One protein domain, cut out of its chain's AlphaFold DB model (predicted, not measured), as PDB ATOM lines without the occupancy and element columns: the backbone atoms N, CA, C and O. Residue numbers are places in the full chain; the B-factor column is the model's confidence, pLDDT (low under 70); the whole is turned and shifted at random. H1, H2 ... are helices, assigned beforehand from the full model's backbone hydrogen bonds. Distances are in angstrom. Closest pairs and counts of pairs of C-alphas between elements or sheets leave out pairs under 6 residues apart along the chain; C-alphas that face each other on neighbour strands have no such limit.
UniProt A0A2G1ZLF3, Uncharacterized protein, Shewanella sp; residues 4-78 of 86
ATOM      1  N   ARG A   4     -43.045 -50.226  -7.049       83.31
ATOM      2  CA  ARG A   4     -42.259 -49.947  -8.262       83.31
ATOM      3  C   ARG A   4     -42.564 -48.581  -8.872       83.31
ATOM      4  O   ARG A   4     -41.633 -47.899  -9.279       83.31
ATOM      5  N   ASP A   5     -43.835 -48.173  -8.898       84.44
ATOM      6  CA  ASP A   5     -44.207 -46.835  -9.361       84.44
ATOM      7  C   ASP A   5     -43.549 -45.786  -8.463       84.44
ATOM      8  O   ASP A   5     -42.879 -44.887  -8.954       84.44
ATOM      9  N   ILE A   6     -43.698 -45.925  -7.141       85.88
ATOM     10  CA  ILE A   6     -43.170 -44.967  -6.158       85.88
ATOM     11  C   ILE A   6     -41.654 -44.802  -6.307       85.88
ATOM     12  O   ILE A   6     -41.157 -43.678  -6.235       85.88
ATOM     13  N   SER A   7     -40.929 -45.902  -6.529       89.50
ATOM     14  CA  SER A   7     -39.494 -45.863  -6.814       89.50
ATOM     15  C   SER A   7     -39.196 -45.084  -8.093       89.50
ATOM     16  O   SER A   7     -38.425 -44.135  -8.024       89.50
ATOM     17  N   ALA A   8     -39.882 -45.372  -9.204       91.75
ATOM     18  CA  ALA A   8     -39.678 -44.659 -10.466       91.75
ATOM     19  C   ALA A   8     -39.948 -43.147 -10.342       91.75
ATOM     20  O   ALA A   8     -39.171 -42.332 -10.832       91.75
ATOM     21  N   TRP A   9     -41.010 -42.749  -9.627       91.62
ATOM     22  CA  TRP A   9     -41.288 -41.336  -9.339       91.62
ATOM     23  C   TRP A   9     -40.195 -40.689  -8.478       91.62
ATOM     24  O   TRP A   9     -39.801 -39.552  -8.728       91.62
ATOM     25  N   LYS A  10     -39.671 -41.401  -7.474       90.00
ATOM     26  CA  LYS A  10     -38.545 -40.905  -6.670       90.00
ATOM     27  C   LYS A  10     -37.263 -40.771  -7.489       90.00
ATOM     28  O   LYS A  10     -36.530 -39.810  -7.278       90.00
ATOM     29  N   GLU A  11     -37.001 -41.698  -8.406       90.94
ATOM     30  CA  GLU A  11     -35.813 -41.690  -9.268       90.94
ATOM     31  C   GLU A  11     -35.778 -40.467 -10.190       90.94
ATOM     32  O   GLU A  11     -34.723 -39.869 -10.375       90.94
ATOM     33  N   ILE A  12     -36.938 -40.023 -10.682       89.12
ATOM     34  CA  ILE A  12     -37.066 -38.788 -11.477       89.12
ATOM     35  C   ILE A  12     -37.168 -37.517 -10.610       89.12
ATOM     36  O   ILE A  12     -37.431 -36.428 -11.121       89.12
ATOM     37  N   GLY A  13     -37.007 -37.635  -9.288       88.06
ATOM     38  CA  GLY A  13     -37.052 -36.510  -8.353       88.06
ATOM     39  C   GLY A  13     -38.454 -35.959  -8.079       88.06
ATOM     40  O   GLY A  13     -38.589 -34.824  -7.626       88.06
ATOM     41  N   PHE A  14     -39.513 -36.726  -8.347       90.06
ATOM     42  CA  PHE A  14     -40.877 -36.327  -8.011       90.06
ATOM     43  C   PHE A  14     -41.209 -36.663  -6.556       90.06
ATOM     44  O   PHE A  14     -41.054 -37.787  -6.078       90.06
ATOM     45  N   ASN A  15     -41.749 -35.672  -5.853       90.06
ATOM     46  CA  ASN A  15     -42.295 -35.830  -4.509       90.06
ATOM     47  C   ASN A  15     -43.587 -36.663  -4.560       90.06
ATOM     48  O   ASN A  15     -44.272 -36.691  -5.583       90.06
ATOM     49  N   ALA A  16     -43.980 -37.250  -3.425       87.69
ATOM     50  CA  ALA A  16     -45.195 -38.064  -3.319       87.69
ATOM     51  C   ALA A  16     -46.461 -37.338  -3.820       87.69
ATOM     52  O   ALA A  16     -47.225 -37.915  -4.588       87.69
ATOM     53  N   GLU A  17     -46.647 -36.061  -3.470       89.62
ATOM     54  CA  GLU A  17     -47.788 -35.258  -3.938       89.62
ATOM     55  C   GLU A  17     -47.799 -35.086  -5.461       89.62
ATOM     56  O   GLU A  17     -48.827 -35.276  -6.110       89.62
ATOM     57  N   LYS A  18     -46.637 -34.779  -6.053       89.81
ATOM     58  CA  LYS A  18     -46.492 -34.609  -7.502       89.81
ATOM     59  C   LYS A  18     -46.759 -35.942  -8.204       89.81
ATOM     60  O   LYS A  18     -47.577 -36.001  -9.111       89.81
ATOM     61  N   ALA A  19     -46.151 -37.024  -7.725       91.25
ATOM     62  CA  ALA A  19     -46.385 -38.368  -8.237       91.25
ATOM     63  C   ALA A  19     -47.871 -38.752  -8.200       91.25
ATOM     64  O   ALA A  19     -48.410 -39.213  -9.201       91.25
ATOM     65  N   GLN A  20     -48.563 -38.492  -7.084       90.38
ATOM     66  CA  GLN A  20     -50.000 -38.742  -6.967       90.38
ATOM     67  C   GLN A  20     -50.824 -37.925  -7.964       90.38
ATOM     68  O   GLN A  20     -51.723 -38.481  -8.589       90.38
ATOM     69  N   ALA A  21     -50.525 -36.637  -8.130       91.94
ATOM     70  CA  ALA A  21     -51.276 -35.764  -9.028       91.94
ATOM     71  C   ALA A  21     -51.128 -36.185 -10.502       91.94
ATOM     72  O   ALA A  21     -52.114 -36.286 -11.237       91.94
ATOM     73  N   TRP A  22     -49.900 -36.491 -10.924       92.56
ATOM     74  CA  TRP A  22     -49.621 -36.932 -12.289       92.56
ATOM     75  C   TRP A  22     -50.150 -38.340 -12.566       92.56
ATOM     76  O   TRP A  22     -50.822 -38.547 -13.576       92.56
ATOM     77  N   HIS A  23     -49.940 -39.279 -11.642       91.00
ATOM     78  CA  HIS A  23     -50.499 -40.625 -11.743       91.00
ATOM     79  C   HIS A  23     -52.033 -40.606 -11.765       91.00
ATOM     80  O   HIS A  23     -52.649 -41.313 -12.555       91.00
ATOM     81  N   GLY A  24     -52.659 -39.757 -10.943       90.56
ATOM     82  CA  GLY A  24     -54.110 -39.564 -10.926       90.56
ATOM     83  C   GLY A  24     -54.664 -38.979 -12.228       90.56
ATOM     84  O   GLY A  24     -55.814 -39.235 -12.568       90.56
ATOM     85  N   SER A  25     -53.836 -38.258 -12.985       90.00
ATOM     86  CA  SER A  25     -54.181 -37.762 -14.324       90.00
ATOM     87  C   SER A  25     -53.920 -38.784 -15.437       90.00
ATOM     88  O   SER A  25     -54.178 -38.491 -16.600       90.00
ATOM     89  N   GLY A  26     -53.424 -39.980 -15.100       90.06
ATOM     90  CA  GLY A  26     -53.140 -41.054 -16.053       90.06
ATOM     91  C   GLY A  26     -51.738 -41.018 -16.664       90.06
ATOM     92  O   GLY A  26     -51.466 -41.783 -17.586       90.06
ATOM     93  N   PHE A  27     -50.838 -40.167 -16.164       91.81
ATOM     94  CA  PHE A  27     -49.453 -40.135 -16.632       91.81
ATOM     95  C   PHE A  27     -48.591 -41.192 -15.939       91.81
ATOM     96  O   PHE A  27     -48.729 -41.469 -14.744       91.81
ATOM     97  N   THR A  28     -47.657 -41.757 -16.701       90.88
ATOM     98  CA  THR A  28     -46.591 -42.612 -16.173       90.88
ATOM     99  C   THR A  28     -45.433 -41.759 -15.650       90.88
ATOM    100  O   THR A  28     -45.259 -40.626 -16.111       90.88
ATOM    101  N   PRO A  29     -44.605 -42.282 -14.726       90.31
ATOM    102  CA  PRO A  29     -43.408 -41.581 -14.259       90.31
ATOM    103  C   PRO A  29     -42.511 -41.129 -15.419       90.31
ATOM    104  O   PRO A  29     -42.063 -39.987 -15.432       90.31
ATOM    105  N   GLU A  30     -42.323 -41.965 -16.444       91.19
ATOM    106  CA  GLU A  30     -41.549 -41.603 -17.639       91.19
ATOM    107  C   GLU A  30     -42.149 -40.403 -18.382       91.19
ATOM    108  O   GLU A  30     -41.446 -39.430 -18.645       91.19
ATOM    109  N   GLN A  31     -43.462 -40.419 -18.656       91.25
ATOM    110  CA  GLN A  31     -44.146 -39.296 -19.303       91.25
ATOM    111  C   GLN A  31     -43.999 -38.017 -18.480       91.25
ATOM    112  O   GLN A  31     -43.630 -36.970 -19.008       91.25
ATOM    113  N   SER A  32     -44.273 -38.091 -17.180       92.62
ATOM    114  CA  SER A  32     -44.180 -36.948 -16.274       92.62
ATOM    115  C   SER A  32     -42.774 -36.392 -16.161       92.62
ATOM    116  O   SER A  32     -42.613 -35.174 -16.087       92.62
ATOM    117  N   SER A  33     -41.767 -37.263 -16.190       92.25
ATOM    118  CA  SER A  33     -40.375 -36.849 -16.276       92.25
ATOM    119  C   SER A  33     -40.147 -36.047 -17.548       92.25
ATOM    120  O   SER A  33     -39.702 -34.908 -17.457       92.25
ATOM    121  N   SER A  34     -40.534 -36.568 -18.718       93.06
ATOM    122  CA  SER A  34     -40.373 -35.851 -19.988       93.06
ATOM    123  C   SER A  34     -41.090 -34.500 -19.988       93.06
ATOM    124  O   SER A  34     -40.494 -33.494 -20.369       93.06
ATOM    125  N   TRP A  35     -42.337 -34.438 -19.508       93.25
ATOM    126  CA  TRP A  35     -43.091 -33.185 -19.406       93.25
ATOM    127  C   TRP A  35     -42.434 -32.187 -18.450       93.25
ATOM    128  O   TRP A  35     -42.304 -31.010 -18.783       93.25
ATOM    129  N   SER A  36     -41.973 -32.643 -17.284       90.94
ATOM    130  CA  SER A  36     -41.303 -31.781 -16.307       90.94
ATOM    131  C   SER A  36     -39.934 -31.311 -16.800       90.94
ATOM    132  O   SER A  36     -39.583 -30.158 -16.569       90.94
ATOM    133  N   THR A  37     -39.175 -32.157 -17.501       90.62
ATOM    134  CA  THR A  37     -37.912 -31.786 -18.163       90.62
ATOM    135  C   THR A  37     -38.145 -30.789 -19.293       90.62
ATOM    136  O   THR A  37     -37.319 -29.910 -19.530       90.62
ATOM    137  N   ALA A  38     -39.286 -30.883 -19.970       89.62
ATOM    138  CA  ALA A  38     -39.730 -29.901 -20.949       89.62
ATOM    139  C   ALA A  38     -40.260 -28.595 -20.319       89.62
ATOM    140  O   ALA A  38     -40.580 -27.662 -21.048       89.62
ATOM    141  N   GLY A  39     -40.324 -28.498 -18.985       89.75
ATOM    142  CA  GLY A  39     -40.778 -27.302 -18.268       89.75
ATOM    143  C   GLY A  39     -42.298 -27.190 -18.129       89.75
ATOM    144  O   GLY A  39     -42.802 -26.152 -17.703       89.75
ATOM    145  N   PHE A  40     -43.046 -28.246 -18.456       91.50
ATOM    146  CA  PHE A  40     -44.497 -28.260 -18.327       91.50
ATOM    147  C   PHE A  40     -44.947 -28.729 -16.944       91.50
ATOM    148  O   PHE A  40     -44.391 -29.645 -16.333       91.50
ATOM    149  N   ASN A  41     -46.016 -28.101 -16.461       91.44
ATOM    150  CA  ASN A  41     -46.744 -28.543 -15.280       91.44
ATOM    151  C   ASN A  41     -47.805 -29.596 -15.660       91.44
ATOM    152  O   ASN A  41     -48.046 -29.857 -16.838       91.44
ATOM    153  N   LEU A  42     -48.436 -30.193 -14.646       90.50
ATOM    154  CA  LEU A  42     -49.468 -31.217 -14.832       90.50
ATOM    155  C   LEU A  42     -50.642 -30.725 -15.687       90.50
ATOM    156  O   LEU A  42     -51.157 -31.475 -16.509       90.50
ATOM    157  N   GLU A  43     -51.068 -29.479 -15.482       91.12
ATOM    158  CA  GLU A  43     -52.210 -28.900 -16.187       91.12
ATOM    159  C   GLU A  43     -51.910 -28.767 -17.682       91.12
ATOM    160  O   GLU A  43     -52.633 -29.334 -18.500       91.12
ATOM    161  N   ASN A  44     -50.789 -28.133 -18.032       91.12
ATOM    162  CA  ASN A  44     -50.322 -28.025 -19.407       91.12
ATOM    163  C   ASN A  44     -50.124 -29.414 -20.015       91.12
ATOM    164  O   ASN A  44     -50.709 -29.706 -21.052       91.12
ATOM    165  N   ALA A  45     -49.366 -30.299 -19.364       92.75
ATOM    166  CA  ALA A  45     -49.150 -31.656 -19.861       92.75
ATOM    167  C   ALA A  45     -50.474 -32.385 -20.132       92.75
ATOM    168  O   ALA A  45     -50.626 -33.020 -21.172       92.75
ATOM    169  N   GLY A  46     -51.460 -32.231 -19.244       92.00
ATOM    170  CA  GLY A  46     -52.820 -32.727 -19.427       92.00
ATOM    171  C   GLY A  46     -53.499 -32.165 -20.675       92.00
ATOM    172  O   GLY A  46     -54.089 -32.923 -21.442       92.00
ATOM    173  N   GLN A  47     -53.413 -30.856 -20.908       92.44
ATOM    174  CA  GLN A  47     -54.008 -30.234 -22.090       92.44
ATOM    175  C   GLN A  47     -53.317 -30.664 -23.394       92.44
ATOM    176  O   GLN A  47     -53.992 -31.044 -24.349       92.44
ATOM    177  N   TRP A  48     -51.984 -30.684 -23.431       92.44
ATOM    178  CA  TRP A  48     -51.230 -31.137 -24.601       92.44
ATOM    179  C   TRP A  48     -51.444 -32.630 -24.883       92.44
ATOM    180  O   TRP A  48     -51.671 -33.022 -26.028       92.44
ATOM    181  N   SER A  49     -51.460 -33.464 -23.842       90.94
ATOM    182  CA  SER A  49     -51.734 -34.899 -23.963       90.94
ATOM    183  C   SER A  49     -53.151 -35.177 -24.473       90.94
ATOM    184  O   SER A  49     -53.326 -36.042 -25.331       90.94
ATOM    185  N   LYS A  50     -54.159 -34.392 -24.053       91.19
ATOM    186  CA  LYS A  50     -55.524 -34.462 -24.619       91.19
ATOM    187  C   LYS A  50     -55.547 -34.211 -26.126       91.19
ATOM    188  O   LYS A  50     -56.308 -34.855 -26.840       91.19
ATOM    189  N   GLN A  51     -54.670 -33.340 -26.610       90.88
ATOM    190  CA  GLN A  51     -54.496 -33.052 -28.032       90.88
ATOM    191  C   GLN A  51     -53.576 -34.070 -28.743       90.88
ATOM    192  O   GLN A  51     -53.144 -33.853 -29.876       90.88
ATOM    193  N   SER A  52     -53.286 -35.212 -28.107       89.75
ATOM    194  CA  SER A  52     -52.395 -36.261 -28.619       89.75
ATOM    195  C   SER A  52     -50.979 -35.765 -28.929       89.75
ATOM    196  O   SER A  52     -50.366 -36.248 -29.879       89.75
ATOM    197  N   PHE A  53     -50.475 -34.785 -28.176       90.38
ATOM    198  CA  PHE A  53     -49.066 -34.395 -28.219       90.38
ATOM    199  C   PHE A  53     -48.277 -35.105 -27.126       90.38
ATOM    200  O   PHE A  53     -48.789 -35.385 -26.037       90.38
ATOM    201  N   ASN A  54     -47.001 -35.349 -27.407       90.94
ATOM    202  CA  ASN A  54     -46.032 -35.769 -26.403       90.94
ATOM    203  C   ASN A  54     -45.240 -34.570 -25.849       90.94
ATOM    204  O   ASN A  54     -45.279 -33.463 -26.393       90.94
ATOM    205  N   ALA A  55     -44.513 -34.803 -24.754       91.31
ATOM    206  CA  ALA A  55     -43.734 -33.774 -24.073       91.31
ATOM    207  C   ALA A  55     -42.670 -33.122 -24.969       91.31
ATOM    208  O   ALA A  55     -42.425 -31.924 -24.856       91.31
ATOM    209  N   GLU A  56     -42.041 -33.896 -25.857       89.56
ATOM    210  CA  GLU A  56     -40.996 -33.405 -26.758       89.56
ATOM    211  C   GLU A  56     -41.578 -32.498 -27.846       89.56
ATOM    212  O   GLU A  56     -41.053 -31.416 -28.099       89.56
ATOM    213  N   GLU A  57     -42.697 -32.891 -28.455       89.00
ATOM    214  CA  GLU A  57     -43.408 -32.059 -29.424       89.00
ATOM    215  C   GLU A  57     -43.879 -30.759 -28.787       89.00
ATOM    216  O   GLU A  57     -43.608 -29.687 -29.323       89.00
ATOM    217  N   ALA A  58     -44.538 -30.848 -27.629       91.44
ATOM    218  CA  ALA A  58     -44.991 -29.675 -26.897       91.44
ATOM    219  C   ALA A  58     -43.824 -28.740 -26.569       91.44
ATOM    220  O   ALA A  58     -43.938 -27.528 -26.743       91.44
ATOM    221  N   LYS A  59     -42.675 -29.295 -26.158       90.81
ATOM    222  CA  LYS A  59     -41.456 -28.520 -25.912       90.81
ATOM    223  C   LYS A  59     -40.994 -27.798 -27.167       90.81
ATOM    224  O   LYS A  59     -40.666 -26.620 -27.077       90.81
ATOM    225  N   ASN A  60     -40.970 -28.467 -28.318       89.94
ATOM    226  CA  ASN A  60     -40.526 -27.843 -29.564       89.94
ATOM    227  C   ASN A  60     -41.470 -26.713 -29.989       89.94
ATOM    228  O   ASN A  60     -41.005 -25.638 -30.354       89.94
ATOM    229  N   TRP A  61     -42.786 -26.917 -29.877       90.31
ATOM    230  CA  TRP A  61     -43.774 -25.866 -30.134       90.31
ATOM    231  C   TRP A  61     -43.608 -24.675 -29.182       90.31
ATOM    232  O   TRP A  61     -43.489 -23.543 -29.642       90.31
ATOM    233  N   ASN A  62     -43.504 -24.932 -27.877       87.56
ATOM    234  CA  ASN A  62     -43.305 -23.898 -26.856       87.56
ATOM    235  C   ASN A  62     -41.981 -23.142 -27.068       87.56
ATOM    236  O   ASN A  62     -41.948 -21.916 -27.031       87.56
ATOM    237  N   THR A  63     -40.905 -23.855 -27.417       87.00
ATOM    238  CA  THR A  63     -39.610 -23.251 -27.784       87.00
ATOM    239  C   THR A  63     -39.729 -22.349 -29.014       87.00
ATOM    240  O   THR A  63     -39.072 -21.315 -29.087       87.00
ATOM    241  N   GLY A  64     -40.602 -22.702 -29.960       84.00
ATOM    242  CA  GLY A  64     -40.948 -21.869 -31.111       84.00
ATOM    243  C   GLY A  64     -41.887 -20.696 -30.799       84.00
ATOM    244  O   GLY A  64     -42.244 -19.966 -31.718       84.00
ATOM    245  N   GLY A  65     -42.306 -20.517 -29.541       86.12
ATOM    246  CA  GLY A  65     -43.264 -19.489 -29.127       86.12
ATOM    247  C   GLY A  65     -44.723 -19.829 -29.439       86.12
ATOM    248  O   GLY A  65     -45.557 -18.929 -29.482       86.12
ATOM    249  N   PHE A  66     -45.037 -21.104 -29.683       87.25
ATOM    250  CA  PHE A  66     -46.398 -21.567 -29.929       87.25
ATOM    251  C   PHE A  66     -47.035 -22.102 -28.646       87.25
ATOM    252  O   PHE A  66     -46.533 -23.040 -28.022       87.25
ATOM    253  N   ASP A  67     -48.194 -21.550 -28.304       88.94
ATOM    254  CA  ASP A  67     -49.094 -22.121 -27.304       88.94
ATOM    255  C   ASP A  67     -49.812 -23.368 -27.832       88.94
ATOM    256  O   ASP A  67     -49.821 -23.642 -29.035       88.94
ATOM    257  N   LEU A  68     -50.478 -24.096 -26.932       88.81
ATOM    258  CA  LEU A  68     -51.238 -25.302 -27.262       88.81
ATOM    259  C   LEU A  68     -52.199 -25.092 -28.438       88.81
ATOM    260  O   LEU A  68     -52.192 -25.884 -29.373       88.81
ATOM    261  N   GLU A  69     -53.023 -24.043 -28.398       89.25
ATOM    262  CA  GLU A  69     -54.009 -23.774 -29.452       89.25
ATOM    263  C   GLU A  69     -53.336 -23.541 -30.808       89.25
ATOM    264  O   GLU A  69     -53.703 -24.175 -31.799       89.25
ATOM    265  N   ASN A  70     -52.295 -22.707 -30.840       90.31
ATOM    266  CA  ASN A  70     -51.540 -22.424 -32.060       90.31
ATOM    267  C   ASN A  70     -50.836 -23.679 -32.596       90.31
ATOM    268  O   ASN A  70     -50.805 -23.898 -33.805       90.31
ATOM    269  N   ALA A  71     -50.293 -24.521 -31.714       90.94
ATOM    270  CA  ALA A  71     -49.653 -25.778 -32.085       90.94
ATOM    271  C   ALA A  71     -50.653 -26.801 -32.643       90.94
ATOM    272  O   ALA A  71     -50.364 -27.466 -33.638       90.94
ATOM    273  N   VAL A  72     -51.841 -26.911 -32.039       90.94
ATOM    274  CA  VAL A  72     -52.941 -27.757 -32.531       90.94
ATOM    275  C   VAL A  72     -53.371 -27.306 -33.920       90.94
ATOM    276  O   VAL A  72     -53.430 -28.129 -34.828       90.94
ATOM    277  N   GLU A  73     -53.636 -26.011 -34.095       90.75
ATOM    278  CA  GLU A  73     -54.052 -25.454 -35.382       90.75
ATOM    279  C   GLU A  73     -52.963 -25.630 -36.447       90.75
ATOM    280  O   GLU A  73     -53.234 -26.012 -37.584       90.75
ATOM    281  N   SER A  74     -51.705 -25.397 -36.077       89.81
ATOM    282  CA  SER A  74     -50.568 -25.580 -36.978       89.81
ATOM    283  C   SER A  74     -50.435 -27.041 -37.408       89.81
ATOM    284  O   SER A  74     -50.278 -27.314 -38.597       89.81
ATOM    285  N   ARG A  75     -50.580 -27.991 -36.476       86.94
ATOM    286  CA  ARG A  75     -50.583 -29.429 -36.775       86.94
ATOM    287  C   ARG A  75     -51.760 -29.836 -37.663       86.94
ATOM    288  O   ARG A  75     -51.559 -30.645 -38.564       86.94
ATOM    289  N   ASP A  76     -52.948 -29.276 -37.443       88.56
ATOM    290  CA  ASP A  76     -54.125 -29.486 -38.302       88.56
ATOM    291  C   ASP A  76     -53.866 -29.004 -39.742       88.56
ATOM    292  O   ASP A  76     -54.175 -29.698 -40.709       88.56
ATOM    293  N   LYS A  77     -53.148 -27.885 -39.887       88.44
ATOM    294  CA  LYS A  77     -52.658 -27.358 -41.172       88.44
ATOM    295  C   LYS A  77     -51.477 -28.144 -41.768       88.44
ATOM    296  O   LYS A  77     -50.989 -27.782 -42.838       88.44
ATOM    297  N   GLY A  78     -50.999 -29.199 -41.103       86.25
ATOM    298  CA  GLY A  78     -49.867 -30.020 -41.548       86.25
ATOM    299  C   GLY A  78     -48.487 -29.426 -41.254       86.25
ATOM    300  O   GLY A  78     -47.490 -29.892 -41.805       86.25
TER     301      GLY A  78
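AT A GLANCE: This is residues 4 to 78 of the 86 residues of an uncharacterized protein of Shewanella sp (UniProt A0A2G1ZLF3). Look for a rod of six short helices wound in stacked turns, a small solenoid in which the chain steps back and forth between two rows. H1, H3 and H5 make one row and H2, H4 and H6 the other, with neighbouring helices within a row running the same way and H1 and H6 at the two ends of the rod. The printed part has 75 residues with six named helices, H1 to H6 in order along the chain, and no named strand; the class is all helix. By its radius of gyration of the C-alphas, 13.0 A, it is compact, and the C-alphas span 41 by 20 by 16 A.

IN THESE COORDINATES: Five helices share the greatest length, 9 residues. Find C-alpha 29 at (-43.408, -41.581, -14.259); from there H3 runs over residues 29 to 37, 11.9 A. H5, residues 55 to 63, also measures 11.9 A. H2 holds residues 16 to 24, 11.8 A, and H4 residues 42 to 50, 12.0 A. H1, residues 4 to 11, is 10.5 A long and begins with C-alpha 4 at (-42.259, -49.947, -8.262). H6, residues 68 to 76, is 12.2 A long and ends with C-alpha 76 at (-54.125, -29.486, -38.302).

HOW THE PARTS SIT: Begin with the hubs H3 and H5, which touch three helices each. They touch each other at a shallow tilt of 10 degrees, the same way; their closest C-alphas, of Trp 35 and Ala 55, are 4.7 A apart. H3 and H1 only just touch, with 3 pairs of C-alphas within 8 A; the closest, of Trp 9 and Pro 29, are 5.4 A apart, and the shallow tilt is 22 degrees, the same way. Now look at H4: it is close to H2 but not clearly touching, with the C-alphas of Trp 22 and Leu 42 closest at 6.3 A, and close to H6 but not clearly touching, with those of Trp 48 and Leu 68 closest at 6.4 A. H1 and H2 touch at a steep tilt of 55 degrees, closest at the C-alphas of Trp 9 and Ala 19, 6.0 A. H4 and H5 only just touch, with 3 pairs within 8 A, and only at the corner; the closest C-alphas are those of Trp 48 and Ala 58, 6.8 A. H5 and H6 only just touch, with 3 pairs within 8 A, about perpendicular at 76 degrees; the C-alphas of Trp 61 and Ala 71 are closest, 6.2 A. H1 and H6 are apart. In H1 to H6 every O i to N i+4 pair is within hydrogen-bond range.

THE WHOLE: The two C-alphas farthest apart, of Arg 4 and Lys 77, are 41.2 A from each other. The printed part has no cut, and each of the five links is tight, with 4 residues. The mean pLDDT of the printed part is 90.0, and no printed residue is under 70.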